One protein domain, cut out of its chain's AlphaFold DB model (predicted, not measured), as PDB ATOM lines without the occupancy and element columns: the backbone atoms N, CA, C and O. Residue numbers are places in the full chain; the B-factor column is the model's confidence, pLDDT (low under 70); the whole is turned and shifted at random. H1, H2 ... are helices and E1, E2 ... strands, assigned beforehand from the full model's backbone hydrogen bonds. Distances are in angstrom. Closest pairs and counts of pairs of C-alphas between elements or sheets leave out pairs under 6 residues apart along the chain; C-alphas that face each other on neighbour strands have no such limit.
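Overview. This is residues 253 to 350 of the 358 residues of the protein "Enterobactin outer-membrane receptor" of Chryseobacterium carnipullorum (UniProt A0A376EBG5). H3 and H4 form a helical hairpin overlapping over a short part of H3, with H1 set across the later residues of H3 and H2 at the corner after H1. The chain then reaches out to a narrow loop where residues 314 to 315 pair with E1, at one end of the long axis, and folds back through H5, packed on H4, to H6 and H7 at the other end. The printed part has 98 residues, with seven named helices and one named strand in the order H1 H2 H3 H4 E1 H5 H6 H7; it is mostly helix. It is only just compact, close to loose, with a radius of gyration of the C-alphas of 14.8 A, and elongated, spanning 44 by 28 by 28 A.

Arrangement. H3, residues 280 to 291, is the hub. Its residues 288 to 291 alone touch H4, residues 299 to 307, at a shallow tilt of 20 degrees, opposite ways; the closest C-alphas, of His 288 and Gln 306, are 5.7 A apart. Its residues 286 to 291 alone touch H1, residues 253 to 262, about perpendicular at 82 degrees; the closest C-alphas, of Ile 256 and Ser 291, are 5.3 A apart. H2, residues 267 to 271, only just touches residues 283 to 286 of H3, with 3 pairs of C-alphas within 8 A, the closest Leu 267 and Leu 283 at 7.1 A. H5, residues 326 to 329, touches H4; the C-alphas of Ile 305 and Leu 326, the closest, are 6.6 A apart. H6, residues 335 to 342, is close to H1 but not clearly touching, the closest C-alphas being Ala 255 and Glu 338 at 6.3 A. Every O i to N i+4 pair is within hydrogen-bond range in H1, H3, H4 and H6; H2 has 0 of 1, but 2 of 2 O i to N i+3 pairs.

Along the chain. H3 is 16.1 A long, H1 14.4 A, H4 12.1 A and H6 10.4 A. H1 begins with C-alpha 253 at (164.955, 139.693, 148.502). E1, residues 321 to 323, pairs with no named strand. H7, residues 346 to 349, ends with C-alpha 349 at (154.593, 150.486, 159.251).

Size, cuts and confidence. The two farthest C-alphas, of Thr 317 and Gly 343, are 45.5 A apart. The printed part has no cut; the link from H4 to E1 is long. Residues 272 to 277 stand free, and pLDDT is under 70 at residues 271 to 279 and 350.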
ATOM      1  N   TYR A 253     165.534 139.509 149.834       92.38
ATOM      2  CA  TYR A 253     164.955 139.693 148.502       92.38
ATOM      3  C   TYR A 253     164.397 141.114 148.312       92.38
ATOM      4  O   TYR A 253     164.670 141.738 147.287       92.38
ATOM      5  N   ASN A 254     163.706 141.679 149.310       93.56
ATOM      6  CA  ASN A 254     163.190 143.052 149.231       93.56
ATOM      7  C   ASN A 254     164.304 144.097 149.067       93.56
ATOM      8  O   ASN A 254     164.120 145.104 148.379       93.56
ATOM      9  N   ALA A 255     165.462 143.859 149.685       93.62
ATOM     10  CA  ALA A 255     166.637 144.713 149.530       93.62
ATOM     11  C   ALA A 255     167.170 144.711 148.090       93.62
ATOM     12  O   ALA A 255     167.460 145.769 147.526       93.62
ATOM     13  N   ILE A 256     167.269 143.524 147.486       93.25
ATOM     14  CA  ILE A 256     167.715 143.329 146.099       93.25
ATOM     15  C   ILE A 256     166.721 143.969 145.132       93.25
ATOM     16  O   ILE A 256     167.124 144.705 144.231       93.25
ATOM     17  N   GLU A 257     165.426 143.744 145.351       92.38
ATOM     18  CA  GLU A 257     164.362 144.347 144.553       92.38
ATOM     19  C   GLU A 257     164.454 145.874 144.568       92.38
ATOM     20  O   GLU A 257     164.350 146.505 143.519       92.38
ATOM     21  N   LYS A 258     164.737 146.478 145.728       93.56
ATOM     22  CA  LYS A 258     164.915 147.928 145.820       93.56
ATOM     23  C   LYS A 258     166.103 148.432 145.008       93.56
ATOM     24  O   LYS A 258     165.997 149.486 144.386       93.56
ATOM     25  N   ARG A 259     167.224 147.700 145.001       94.25
ATOM     26  CA  ARG A 259     168.395 148.060 144.180       94.25
ATOM     27  C   ARG A 259     168.071 147.990 142.695       94.25
ATOM     28  O   ARG A 259     168.361 148.935 141.977       94.25
ATOM     29  N   ALA A 260     167.396 146.934 142.266       92.00
ATOM     30  CA  ALA A 260     166.968 146.803 140.882       92.00
ATOM     31  C   ALA A 260     165.962 147.882 140.466       92.00
ATOM     32  O   ALA A 260     166.069 148.445 139.380       92.00
ATOM     33  N   GLN A 261     165.020 148.218 141.352       91.25
ATOM     34  CA  GLN A 261     164.029 149.260 141.105       91.25
ATOM     35  C   GLN A 261     164.683 150.634 140.924       91.25
ATOM     36  O   GLN A 261     164.226 151.415 140.092       91.25
ATOM     37  N   ASN A 262     165.748 150.933 141.675       91.19
ATOM     38  CA  ASN A 262     166.505 152.175 141.502       91.19
ATOM     39  C   ASN A 262     167.151 152.270 140.106       91.19
ATOM     40  O   ASN A 262     167.269 153.371 139.576       91.19
ATOM     41  N   ASP A 263     167.470 151.128 139.492       90.12
ATOM     42  CA  ASP A 263     167.998 151.019 138.126       90.12
ATOM     43  C   ASP A 263     166.885 150.820 137.072       90.12
ATOM     44  O   ASP A 263     167.153 150.520 135.909       90.12
ATOM     45  N   GLY A 264     165.612 150.981 137.459       88.31
ATOM     46  CA  GLY A 264     164.450 150.873 136.569       88.31
ATOM     47  C   GLY A 264     163.997 149.440 136.257       88.31
ATOM     48  O   GLY A 264     163.097 149.251 135.439       88.31
ATOM     49  N   VAL A 265     164.574 148.426 136.907       87.12
ATOM     50  CA  VAL A 265     164.227 147.013 136.704       87.12
ATOM     51  C   VAL A 265     163.203 146.558 137.747       87.12
ATOM     52  O   VAL A 265     163.447 146.597 138.951       87.12
ATOM     53  N   ASN A 266     162.045 146.075 137.288       84.31
ATOM     54  CA  ASN A 266     160.991 145.541 138.152       84.31
ATOM     55  C   ASN A 266     161.068 144.004 138.214       84.31
ATOM     56  O   ASN A 266     160.564 143.327 137.315       84.31
ATOM     57  N   LEU A 267     161.675 143.448 139.273       82.19
ATOM     58  CA  LEU A 267     161.785 141.988 139.440       82.19
ATOM     59  C   LEU A 267     160.418 141.308 139.567       82.19
ATOM     60  O   LEU A 267     160.223 140.231 139.011       82.19
ATOM     61  N   SER A 268     159.458 141.940 140.243       77.38
ATOM     62  CA  SER A 268     158.104 141.409 140.437       77.38
ATOM     63  C   SER A 268     157.355 141.165 139.112       77.38
ATOM     64  O   SER A 268     156.579 140.216 138.998       77.38
ATOM     65  N   SER A 269     157.644 141.945 138.064       75.94
ATOM     66  CA  SER A 269     157.065 141.744 136.724       75.94
ATOM     67  C   SER A 269     157.467 140.412 136.068       75.94
ATOM     68  O   SER A 269     156.721 139.880 135.241       75.94
ATOM     69  N   LEU A 270     158.597 139.826 136.486       74.44
ATOM     70  CA  LEU A 270     159.128 138.564 135.958       74.44
ATOM     71  C   LEU A 270     158.358 137.327 136.456       74.44
ATOM     72  O   LEU A 270     158.574 136.235 135.937       74.44
ATOM     73  N   PHE A 271     157.436 137.499 137.411       69.12
ATOM     74  CA  PHE A 271     156.591 136.436 137.977       69.12
ATOM     75  C   PHE A 271     155.140 136.452 137.462       69.12
ATOM     76  O   PHE A 271     154.314 135.663 137.913       69.12
ATOM     77  N   SER A 272     154.803 137.340 136.520       58.94
ATOM     78  CA  SER A 272     153.415 137.633 136.122       58.94
ATOM     79  C   SER A 272     152.698 136.539 135.313       58.94
ATOM     80  O   SER A 272     151.487 136.636 135.112       58.94
ATOM     81  N   ASN A 273     153.386 135.477 134.872       55.00
ATOM     82  CA  ASN A 273     152.754 134.377 134.138       55.00
ATOM     83  C   ASN A 273     153.216 132.996 134.635       55.00
ATOM     84  O   ASN A 273     154.275 132.503 134.251       55.00
ATOM     85  N   ILE A 274     152.379 132.344 135.452       56.91
ATOM     86  CA  ILE A 274     152.573 130.961 135.933       56.91
ATOM     87  C   ILE A 274     152.670 129.944 134.780       56.91
ATOM     88  O   ILE A 274     153.335 128.922 134.925       56.91
ATOM     89  N   ASN A 275     152.069 130.235 133.622       55.25
ATOM     90  CA  ASN A 275     151.983 129.312 132.487       55.25
ATOM     91  C   ASN A 275     153.096 129.508 131.447       55.25
ATOM     92  O   ASN A 275     153.183 128.731 130.501       55.25
ATOM     93  N   ASN A 276     153.930 130.546 131.584       51.41
ATOM     94  CA  ASN A 276     155.018 130.825 130.653       51.41
ATOM     95  C   ASN A 276     156.176 131.492 131.410       51.41
ATOM     96  O   ASN A 276     156.307 132.715 131.414       51.41
ATOM     97  N   THR A 277     157.032 130.689 132.047       58.78
ATOM     98  CA  THR A 277     158.236 131.149 132.766       58.78
ATOM     99  C   THR A 277     159.535 130.944 131.952       58.78
ATOM    100  O   THR A 277     160.343 130.085 132.303       58.78
ATOM    101  N   PRO A 278     159.829 131.747 130.902       52.50
ATOM    102  CA  PRO A 278     161.168 131.794 130.302       52.50
ATOM    103  C   PRO A 278     162.254 132.475 131.153       52.50
ATOM    104  O   PRO A 278     163.408 132.498 130.742       52.50
ATOM    105  N   ASN A 279     161.940 133.041 132.325       60.44
ATOM    106  CA  ASN A 279     162.830 134.021 132.967       60.44
ATOM    107  C   ASN A 279     163.474 133.553 134.280       60.44
ATOM    108  O   ASN A 279     163.920 134.387 135.061       60.44
ATOM    109  N   SER A 280     163.586 132.242 134.536       70.81
ATOM    110  CA  SER A 280     164.280 131.746 135.739       70.81
ATOM    111  C   SER A 280     165.763 132.133 135.745       70.81
ATOM    112  O   SER A 280     166.248 132.668 136.737       70.81
ATOM    113  N   GLN A 281     166.464 131.960 134.619       77.31
ATOM    114  CA  GLN A 281     167.873 132.355 134.474       77.31
ATOM    115  C   GLN A 281     168.060 133.876 134.487       77.31
ATOM    116  O   GLN A 281     168.995 134.376 135.105       77.31
ATOM    117  N   GLN A 282     167.146 134.622 133.861       82.06
ATOM    118  CA  GLN A 282     167.186 136.086 133.875       82.06
ATOM    119  C   GLN A 282     166.964 136.643 135.289       82.06
ATOM    120  O   GLN A 282     167.682 137.543 135.718       82.06
ATOM    121  N   LEU A 283     166.008 136.083 136.036       84.00
ATOM    122  CA  LEU A 283     165.756 136.440 137.429       84.00
ATOM    123  C   LEU A 283     166.969 136.131 138.315       84.00
ATOM    124  O   LEU A 283     167.367 136.988 139.098       84.00
ATOM    125  N   ILE A 284     167.570 134.943 138.177       87.75
ATOM    126  CA  ILE A 284     168.799 134.578 138.899       87.75
ATOM    127  C   ILE A 284     169.914 135.580 138.577       87.75
ATOM    128  O   ILE A 284     170.533 136.104 139.498       87.75
ATOM    129  N   GLY A 285     170.112 135.911 137.297       89.19
ATOM    130  CA  GLY A 285     171.108 136.890 136.862       89.19
ATOM    131  C   GLY A 285     170.897 138.275 137.478       89.19
ATOM    132  O   GLY A 285     171.842 138.867 137.995       89.19
ATOM    133  N   TYR A 286     169.656 138.770 137.514       90.06
ATOM    134  CA  TYR A 286     169.347 140.031 138.192       90.06
ATOM    135  C   TYR A 286     169.548 139.947 139.704       90.06
ATOM    136  O   TYR A 286     170.103 140.870 140.294       90.06
ATOM    137  N   ILE A 287     169.158 138.847 140.348       90.75
ATOM    138  CA  ILE A 287     169.411 138.648 141.779       90.75
ATOM    139  C   ILE A 287     170.921 138.660 142.060       90.75
ATOM    140  O   ILE A 287     171.369 139.321 142.999       90.75
ATOM    141  N   HIS A 288     171.725 137.993 141.231       93.25
ATOM    142  CA  HIS A 288     173.184 138.000 141.343       93.25
ATOM    143  C   HIS A 288     173.760 139.401 141.163       93.25
ATOM    144  O   HIS A 288     174.531 139.839 142.011       93.25
ATOM    145  N   GLN A 289     173.344 140.127 140.128       93.44
ATOM    146  CA  GLN A 289     173.794 141.493 139.863       93.44
ATOM    147  C   GLN A 289     173.434 142.449 141.012       93.44
ATOM    148  O   GLN A 289     174.299 143.131 141.557       93.44
ATOM    149  N   TYR A 290     172.164 142.488 141.412       93.88
ATOM    150  CA  TYR A 290     171.663 143.487 142.356       93.88
ATOM    151  C   TYR A 290     171.944 143.149 143.822       93.88
ATOM    152  O   TYR A 290     172.012 144.061 144.648       93.88
ATOM    153  N   SER A 291     172.195 141.879 144.161       93.56
ATOM    154  CA  SER A 291     172.661 141.501 145.507       93.56
ATOM    155  C   SER A 291     174.026 142.084 145.859       93.56
ATOM    156  O   SER A 291     174.275 142.368 147.029       93.56
ATOM    157  N   GLN A 292     174.880 142.351 144.866       92.19
ATOM    158  CA  GLN A 292     176.167 143.020 145.078       92.19
ATOM    159  C   GLN A 292     175.996 144.495 145.476       92.19
ATOM    160  O   GLN A 292     176.831 145.048 146.187       92.19
ATOM    161  N   GLY A 293     174.884 145.127 145.079       90.25
ATOM    162  CA  GLY A 293     174.541 146.502 145.458       90.25
ATOM    163  C   GLY A 293     174.012 146.649 146.892       90.25
ATOM    164  O   GLY A 293     173.738 147.767 147.345       90.25
ATOM    165  N   VAL A 294     173.844 145.542 147.623       93.12
ATOM    166  CA  VAL A 294     173.372 145.543 149.010       93.12
ATOM    167  C   VAL A 294     174.566 145.482 149.966       93.12
ATOM    168  O   VAL A 294     175.072 144.416 150.315       93.12
ATOM    169  N   GLY A 295     175.014 146.658 150.413       91.38
ATOM    170  CA  GLY A 295     176.244 146.817 151.201       91.38
ATOM    171  C   GLY A 295     176.227 146.250 152.627       91.38
ATOM    172  O   GLY A 295     177.259 146.264 153.287       91.38
ATOM    173  N   TYR A 296     175.086 145.763 153.117       93.75
ATOM    174  CA  TYR A 296     174.956 145.165 154.452       93.75
ATOM    175  C   TYR A 296     174.778 143.640 154.430       93.75
ATOM    176  O   TYR A 296     174.569 143.038 155.483       93.75
ATOM    177  N   PHE A 297     174.866 142.994 153.265       95.06
ATOM    178  CA  PHE A 297     175.003 141.538 153.214       95.06
ATOM    179  C   PHE A 297     176.420 141.132 153.621       95.06
ATOM    180  O   PHE A 297     177.401 141.743 153.199       95.06
ATOM    181  N   SER A 298     176.543 140.076 154.425       94.12
ATOM    182  CA  SER A 298     177.848 139.521 154.779       94.12
ATOM    183  C   SER A 298     178.504 138.843 153.572       94.12
ATOM    184  O   SER A 298     177.824 138.362 152.663       94.12
ATOM    185  N   ALA A 299     179.834 138.724 153.583       92.50
ATOM    186  CA  ALA A 299     180.569 138.034 152.519       92.50
ATOM    187  C   ALA A 299     180.090 136.582 152.318       92.50
ATOM    188  O   ALA A 299     180.025 136.094 151.192       92.50
ATOM    189  N   GLN A 300     179.695 135.904 153.401       92.38
ATOM    190  CA  GLN A 300     179.135 134.551 153.347       92.38
ATOM    191  C   GLN A 300     177.751 134.527 152.683       92.38
ATOM    192  O   GLN A 300     177.487 133.647 151.866       92.38
ATOM    193  N   GLN A 301     176.881 135.493 152.999       93.00
ATOM    194  CA  GLN A 301     175.555 135.619 152.383       93.00
ATOM    195  C   GLN A 301     175.672 135.920 150.889       93.00
ATOM    196  O   GLN A 301     175.023 135.261 150.081       93.00
ATOM    197  N   GLN A 302     176.545 136.858 150.513       93.12
ATOM    198  CA  GLN A 302     176.800 137.176 149.109       93.12
ATOM    199  C   GLN A 302     177.342 135.955 148.360       93.12
ATOM    200  O   GLN A 302     176.786 135.591 147.329       93.12
ATOM    201  N   ALA A 303     178.347 135.260 148.900       92.88
ATOM    202  CA  ALA A 303     178.881 134.049 148.278       92.88
ATOM    203  C   ALA A 303     177.807 132.959 148.109       92.88
ATOM    204  O   ALA A 303     177.725 132.337 147.052       92.88
ATOM    205  N   ALA A 304     176.945 132.751 149.111       91.81
ATOM    206  CA  ALA A 304     175.850 131.785 149.021       91.81
ATOM    207  C   ALA A 304     174.836 132.146 147.921       91.81
ATOM    208  O   ALA A 304     174.386 131.259 147.200       91.81
ATOM    209  N   ILE A 305     174.511 133.436 147.764       92.31
ATOM    210  CA  ILE A 305     173.621 133.930 146.703       92.31
ATOM    211  C   ILE A 305     174.250 133.709 145.321       92.31
ATOM    212  O   ILE A 305     173.580 133.189 144.435       92.31
ATOM    213  N   GLN A 306     175.530 134.057 145.141       93.38
ATOM    214  CA  GLN A 306     176.226 133.939 143.850       93.38
ATOM    215  C   GLN A 306     176.452 132.480 143.426       93.38
ATOM    216  O   GLN A 306     176.389 132.158 142.243       93.38
ATOM    217  N   ASN A 307     176.688 131.581 144.385       92.38
ATOM    218  CA  ASN A 307     176.993 130.177 144.099       92.38
ATOM    219  C   ASN A 307     175.752 129.323 143.793       92.38
ATOM    220  O   ASN A 307     175.899 128.171 143.386       92.38
ATOM    221  N   THR A 308     174.537 129.843 144.001       89.12
ATOM    222  CA  THR A 308     173.304 129.116 143.686       89.12
ATOM    223  C   THR A 308     172.719 129.560 142.346       89.12
ATOM    224  O   THR A 308     172.637 130.747 142.039       89.12
ATOM    225  N   SER A 309     172.283 128.591 141.545       87.62
ATOM    226  CA  SER A 309     171.612 128.789 140.251       87.62
ATOM    227  C   SER A 309     170.191 128.214 140.241       87.62
ATOM    228  O   SER A 309     169.596 128.001 139.184       87.62
ATOM    229  N   ILE A 310     169.639 127.947 141.427       86.00
ATOM    230  CA  ILE A 310     168.303 127.380 141.620       86.00
ATOM    231  C   ILE A 310     167.444 128.327 142.466       86.00
ATOM    232  O   ILE A 310     167.913 128.946 143.422       86.00
ATOM    233  N   ILE A 311     166.165 128.451 142.109       84.06
ATOM    234  CA  ILE A 311     165.219 129.330 142.816       84.06
ATOM    235  C   ILE A 311     164.634 128.619 144.042       84.06
ATOM    236  O   ILE A 311     164.624 129.186 145.132       84.06
ATOM    237  N   GLN A 312     164.173 127.380 143.862       86.56
ATOM    238  CA  GLN A 312     163.582 126.552 144.914       86.56
ATOM    239  C   GLN A 312     164.616 125.602 145.518       86.56
ATOM    240  O   GLN A 312     165.573 125.215 144.850       86.56
ATOM    241  N   ASP A 313     164.398 125.214 146.771       88.25
ATOM    242  CA  ASP A 313     165.213 124.208 147.452       88.25
ATOM    243  C   ASP A 313     165.071 122.840 146.772       88.25
ATOM    244  O   ASP A 313     163.958 122.384 146.500       88.25
ATOM    245  N   ILE A 314     166.192 122.152 146.567       88.38
ATOM    246  CA  ILE A 314     166.183 120.741 146.177       88.38
ATOM    247  C   ILE A 314     166.061 119.916 147.456       88.38
ATOM    248  O   ILE A 314     166.814 120.125 148.415       88.38
ATOM    249  N   LYS A 315     165.110 118.979 147.467       90.38
ATOM    250  CA  LYS A 315     164.825 118.096 148.600       90.38
ATOM    251  C   LYS A 315     165.071 116.634 148.236       90.38
ATOM    252  O   LYS A 315     164.921 116.263 147.074       90.38
ATOM    253  N   ASP A 316     165.447 115.824 149.219       91.81
ATOM    254  CA  ASP A 316     165.491 114.366 149.073       91.81
ATOM    255  C   ASP A 316     164.074 113.752 149.048       91.81
ATOM    256  O   ASP A 316     163.064 114.437 149.237       91.81
ATOM    257  N   THR A 317     163.988 112.438 148.823       90.56
ATOM    258  CA  THR A 317     162.722 111.679 148.805       90.56
ATOM    259  C   THR A 317     161.990 111.716 150.157       90.56
ATOM    260  O   THR A 317     160.792 111.451 150.221       90.56
ATOM    261  N   GLN A 318     162.694 112.056 151.238       88.25
ATOM    262  CA  GLN A 318     162.186 112.195 152.601       88.25
ATOM    263  C   GLN A 318     161.776 113.643 152.941       88.25
ATOM    264  O   GLN A 318     161.250 113.888 154.025       88.25
ATOM    265  N   GLY A 319     161.970 114.599 152.024       86.31
ATOM    266  CA  GLY A 319     161.606 116.005 152.183       86.31
ATOM    267  C   GLY A 319     162.667 116.896 152.845       86.31
ATOM    268  O   GLY A 319     162.388 118.078 153.068       86.31
ATOM    269  N   ASN A 320     163.872 116.392 153.130       89.44
ATOM    270  CA  ASN A 320     164.969 117.184 153.692       89.44
ATOM    271  C   ASN A 320     165.652 118.021 152.605       89.44
ATOM    272  O   ASN A 320     165.907 117.535 151.507       89.44
ATOM    273  N   VAL A 321     165.988 119.277 152.915       89.19
ATOM    274  CA  VAL A 321     166.676 120.181 151.978       89.19
ATOM    275  C   VAL A 321     168.134 119.753 151.808       89.19
ATOM    276  O   VAL A 321     168.924 119.861 152.744       89.19
ATOM    277  N   ILE A 322     168.492 119.314 150.601       89.12
ATOM    278  CA  ILE A 322     169.860 118.915 150.232       89.12
ATOM    279  C   ILE A 322     170.646 120.061 149.588       89.12
ATOM    280  O   ILE A 322     171.866 120.126 149.719       89.12
ATOM    281  N   GLN A 323     169.955 121.001 148.942       88.56
ATOM    282  CA  GLN A 323     170.552 122.214 148.394       88.56
ATOM    283  C   GLN A 323     169.568 123.373 148.527       88.56
ATOM    284  O   GLN A 323     168.424 123.276 148.083       88.56
ATOM    285  N   LYS A 324     170.017 124.479 149.128       89.94
ATOM    286  CA  LYS A 324     169.194 125.682 149.280       89.94
ATOM    287  C   LYS A 324     169.137 126.472 147.972       89.94
ATOM    288  O   LYS A 324     170.174 126.781 147.379       89.94
ATOM    289  N   GLY A 325     167.931 126.829 147.556       88.38
ATOM    290  CA  GLY A 325     167.676 127.784 146.490       88.38
ATOM    291  C   GLY A 325     167.612 129.221 146.989       88.38
ATOM    292  O   GLY A 325     167.618 129.494 148.194       88.38
ATOM    293  N   LEU A 326     167.545 130.157 146.043       88.44
ATOM    294  CA  LEU A 326     167.463 131.592 146.323       88.44
ATOM    295  C   LEU A 326     166.290 131.949 147.244       88.44
ATOM    296  O   LEU A 326     166.439 132.831 148.080       88.44
ATOM    297  N   GLN A 327     165.157 131.244 147.161       87.06
ATOM    298  CA  GLN A 327     164.010 131.492 148.038       87.06
ATOM    299  C   GLN A 327     164.363 131.309 149.520       87.06
ATOM    300  O   GLN A 327     163.989 132.130 150.352       87.06
ATOM    301  N   SER A 328     165.104 130.251 149.851       89.44
ATOM    302  CA  SER A 328     165.531 129.955 151.223       89.44
ATOM    303  C   SER A 328     166.702 130.843 151.645       89.44
ATOM    304  O   SER A 328     166.737 131.354 152.764       89.44
ATOM    305  N   LEU A 329     167.638 131.094 150.724       91.38
ATOM    306  CA  LEU A 329     168.818 131.920 150.980       91.38
ATOM    307  C   LEU A 329     168.511 133.411 151.136       91.38
ATOM    308  O   LEU A 329     169.282 134.092 151.799       91.38
ATOM    309  N   LEU A 330     167.419 133.922 150.562       91.88
ATOM    310  CA  LEU A 330     167.033 135.336 150.644       91.88
ATOM    311  C   LEU A 330     165.981 135.632 151.724       91.88
ATOM    312  O   LEU A 330     165.572 136.781 151.883       91.88
ATOM    313  N   ASN A 331     165.549 134.625 152.486       92.06
ATOM    314  CA  ASN A 331     164.506 134.778 153.501       92.06
ATOM    315  C   ASN A 331     165.030 135.240 154.877       92.06
ATOM    316  O   ASN A 331     164.324 135.131 155.875       92.06
ATOM    317  N   PHE A 332     166.277 135.711 154.968       92.56
ATOM    318  CA  PHE A 332     166.794 136.272 156.216       92.56
ATOM    319  C   PHE A 332     166.381 137.734 156.380       92.56
ATOM    320  O   PHE A 332     166.242 138.471 155.401       92.56
ATOM    321  N   ASP A 333     166.204 138.133 157.636       93.38
ATOM    322  CA  ASP A 333     165.771 139.471 158.016       93.38
ATOM    323  C   ASP A 333     166.883 140.504 157.786       93.38
ATOM    324  O   ASP A 333     168.027 140.313 158.208       93.38
ATOM    325  N   VAL A 334     166.530 141.599 157.117       93.81
ATOM    326  CA  VAL A 334     167.384 142.782 156.914       93.81
ATOM    327  C   VAL A 334     166.631 144.079 157.200       93.81
ATOM    328  O   VAL A 334     166.990 145.144 156.695       93.81
ATOM    329  N   THR A 335     165.556 143.985 157.982       91.56
ATOM    330  CA  THR A 335     164.594 145.060 158.225       91.56
ATOM    331  C   THR A 335     165.268 146.344 158.676       91.56
ATOM    332  O   THR A 335     165.068 147.376 158.047       91.56
ATOM    333  N   ASP A 336     166.100 146.301 159.715       90.50
ATOM    334  CA  ASP A 336     166.670 147.523 160.292       90.50
ATOM    335  C   ASP A 336     167.645 148.215 159.328       90.50
ATOM    336  O   ASP A 336     167.631 149.441 159.192       90.50
ATOM    337  N   GLN A 337     168.461 147.438 158.610       93.69
ATOM    338  CA  GLN A 337     169.409 147.966 157.630       93.69
ATOM    339  C   GLN A 337     168.696 148.522 156.390       93.69
ATOM    340  O   GLN A 337     169.080 149.576 155.880       93.69
ATOM    341  N   GLU A 338     167.653 147.844 155.910       93.19
ATOM    342  CA  GLU A 338     166.897 148.284 154.735       93.19
ATOM    343  C   GLU A 338     165.997 149.486 155.051       93.19
ATOM    344  O   GLU A 338     165.888 150.400 154.234       93.19
ATOM    345  N   LEU A 339     165.410 149.554 156.250       91.62
ATOM    346  CA  LEU A 339     164.704 150.747 156.726       91.62
ATOM    347  C   LEU A 339     165.635 151.962 156.758       91.62
ATOM    348  O   LEU A 339     165.295 153.008 156.200       91.62
ATOM    349  N   ALA A 340     166.838 151.801 157.321       91.75
ATOM    350  CA  ALA A 340     167.849 152.854 157.340       91.75
ATOM    351  C   ALA A 340     168.249 153.298 155.924       91.75
ATOM    352  O   ALA A 340     168.361 154.495 155.665       91.75
ATOM    353  N   TYR A 341     168.403 152.356 154.984       91.88
ATOM    354  CA  TYR A 341     168.684 152.668 153.580       91.88
ATOM    355  C   TYR A 341     167.543 153.448 152.902       91.88
ATOM    356  O   TYR A 341     167.799 154.357 152.113       91.88
ATOM    357  N   ARG A 342     166.284 153.118 153.213       91.75
ATOM    358  CA  ARG A 342     165.093 153.785 152.658       91.75
ATOM    359  C   ARG A 342     164.748 155.111 153.341       91.75
ATOM    360  O   ARG A 342     163.860 155.807 152.856       91.75
ATOM    361  N   GLY A 343     165.417 155.460 154.442       90.50
ATOM    362  CA  GLY A 343     165.074 156.629 155.257       90.50
ATOM    363  C   GLY A 343     163.737 156.484 155.993       90.50
ATOM    364  O   GLY A 343     163.093 157.490 156.280       90.50
ATOM    365  N   LEU A 344     163.316 155.246 156.267       88.06
ATOM    366  CA  LEU A 344     162.070 154.912 156.960       88.06
ATOM    367  C   LEU A 344     162.362 154.409 158.378       88.06
ATOM    368  O   LEU A 344     163.445 153.901 158.666       88.06
ATOM    369  N   GLY A 345     161.383 154.526 159.270       84.88
ATOM    370  CA  GLY A 345     161.395 153.904 160.591       84.88
ATOM    371  C   GLY A 345     160.336 152.811 160.710       84.88
ATOM    372  O   GLY A 345     159.327 152.836 160.015       84.88
ATOM    373  N   ARG A 346     160.509 151.877 161.657       81.06
ATOM    374  CA  ARG A 346     159.499 150.833 161.951       81.06
ATOM    375  C   ARG A 346     158.109 151.416 162.251       81.06
ATOM    376  O   ARG A 346     157.106 150.825 161.881       81.06
ATOM    377  N   LYS A 347     158.057 152.615 162.845       75.50
ATOM    378  CA  LYS A 347     156.817 153.365 163.118       75.50
ATOM    379  C   LYS A 347     156.000 153.710 161.865       75.50
ATOM    380  O   LYS A 347     154.795 153.887 161.976       75.50
ATOM    381  N   ASP A 348     156.630 153.785 160.692       78.94
ATOM    382  CA  ASP A 348     155.944 154.096 159.429       78.94
ATOM    383  C   ASP A 348     155.118 152.899 158.921       78.94
ATOM    384  O   ASP A 348     154.308 153.039 158.009       78.94
ATOM    385  N   PHE A 349     155.310 151.728 159.534       76.06
ATOM    386  CA  PHE A 349     154.593 150.486 159.251       76.06
ATOM    387  C   PHE A 349     153.574 150.143 160.339       76.06
ATOM    388  O   PHE A 349     152.914 149.108 160.261       76.06
ATOM    389  N   ASN A 350     153.408 151.013 161.338       69.88
ATOM    390  CA  ASN A 350     152.339 150.853 162.308       69.88
ATOM    391  C   ASN A 350     150.997 151.116 161.626       69.88
ATOM    392  O   ASN A 350     150.813 152.121 160.937       69.88
TER     393      ASN A 350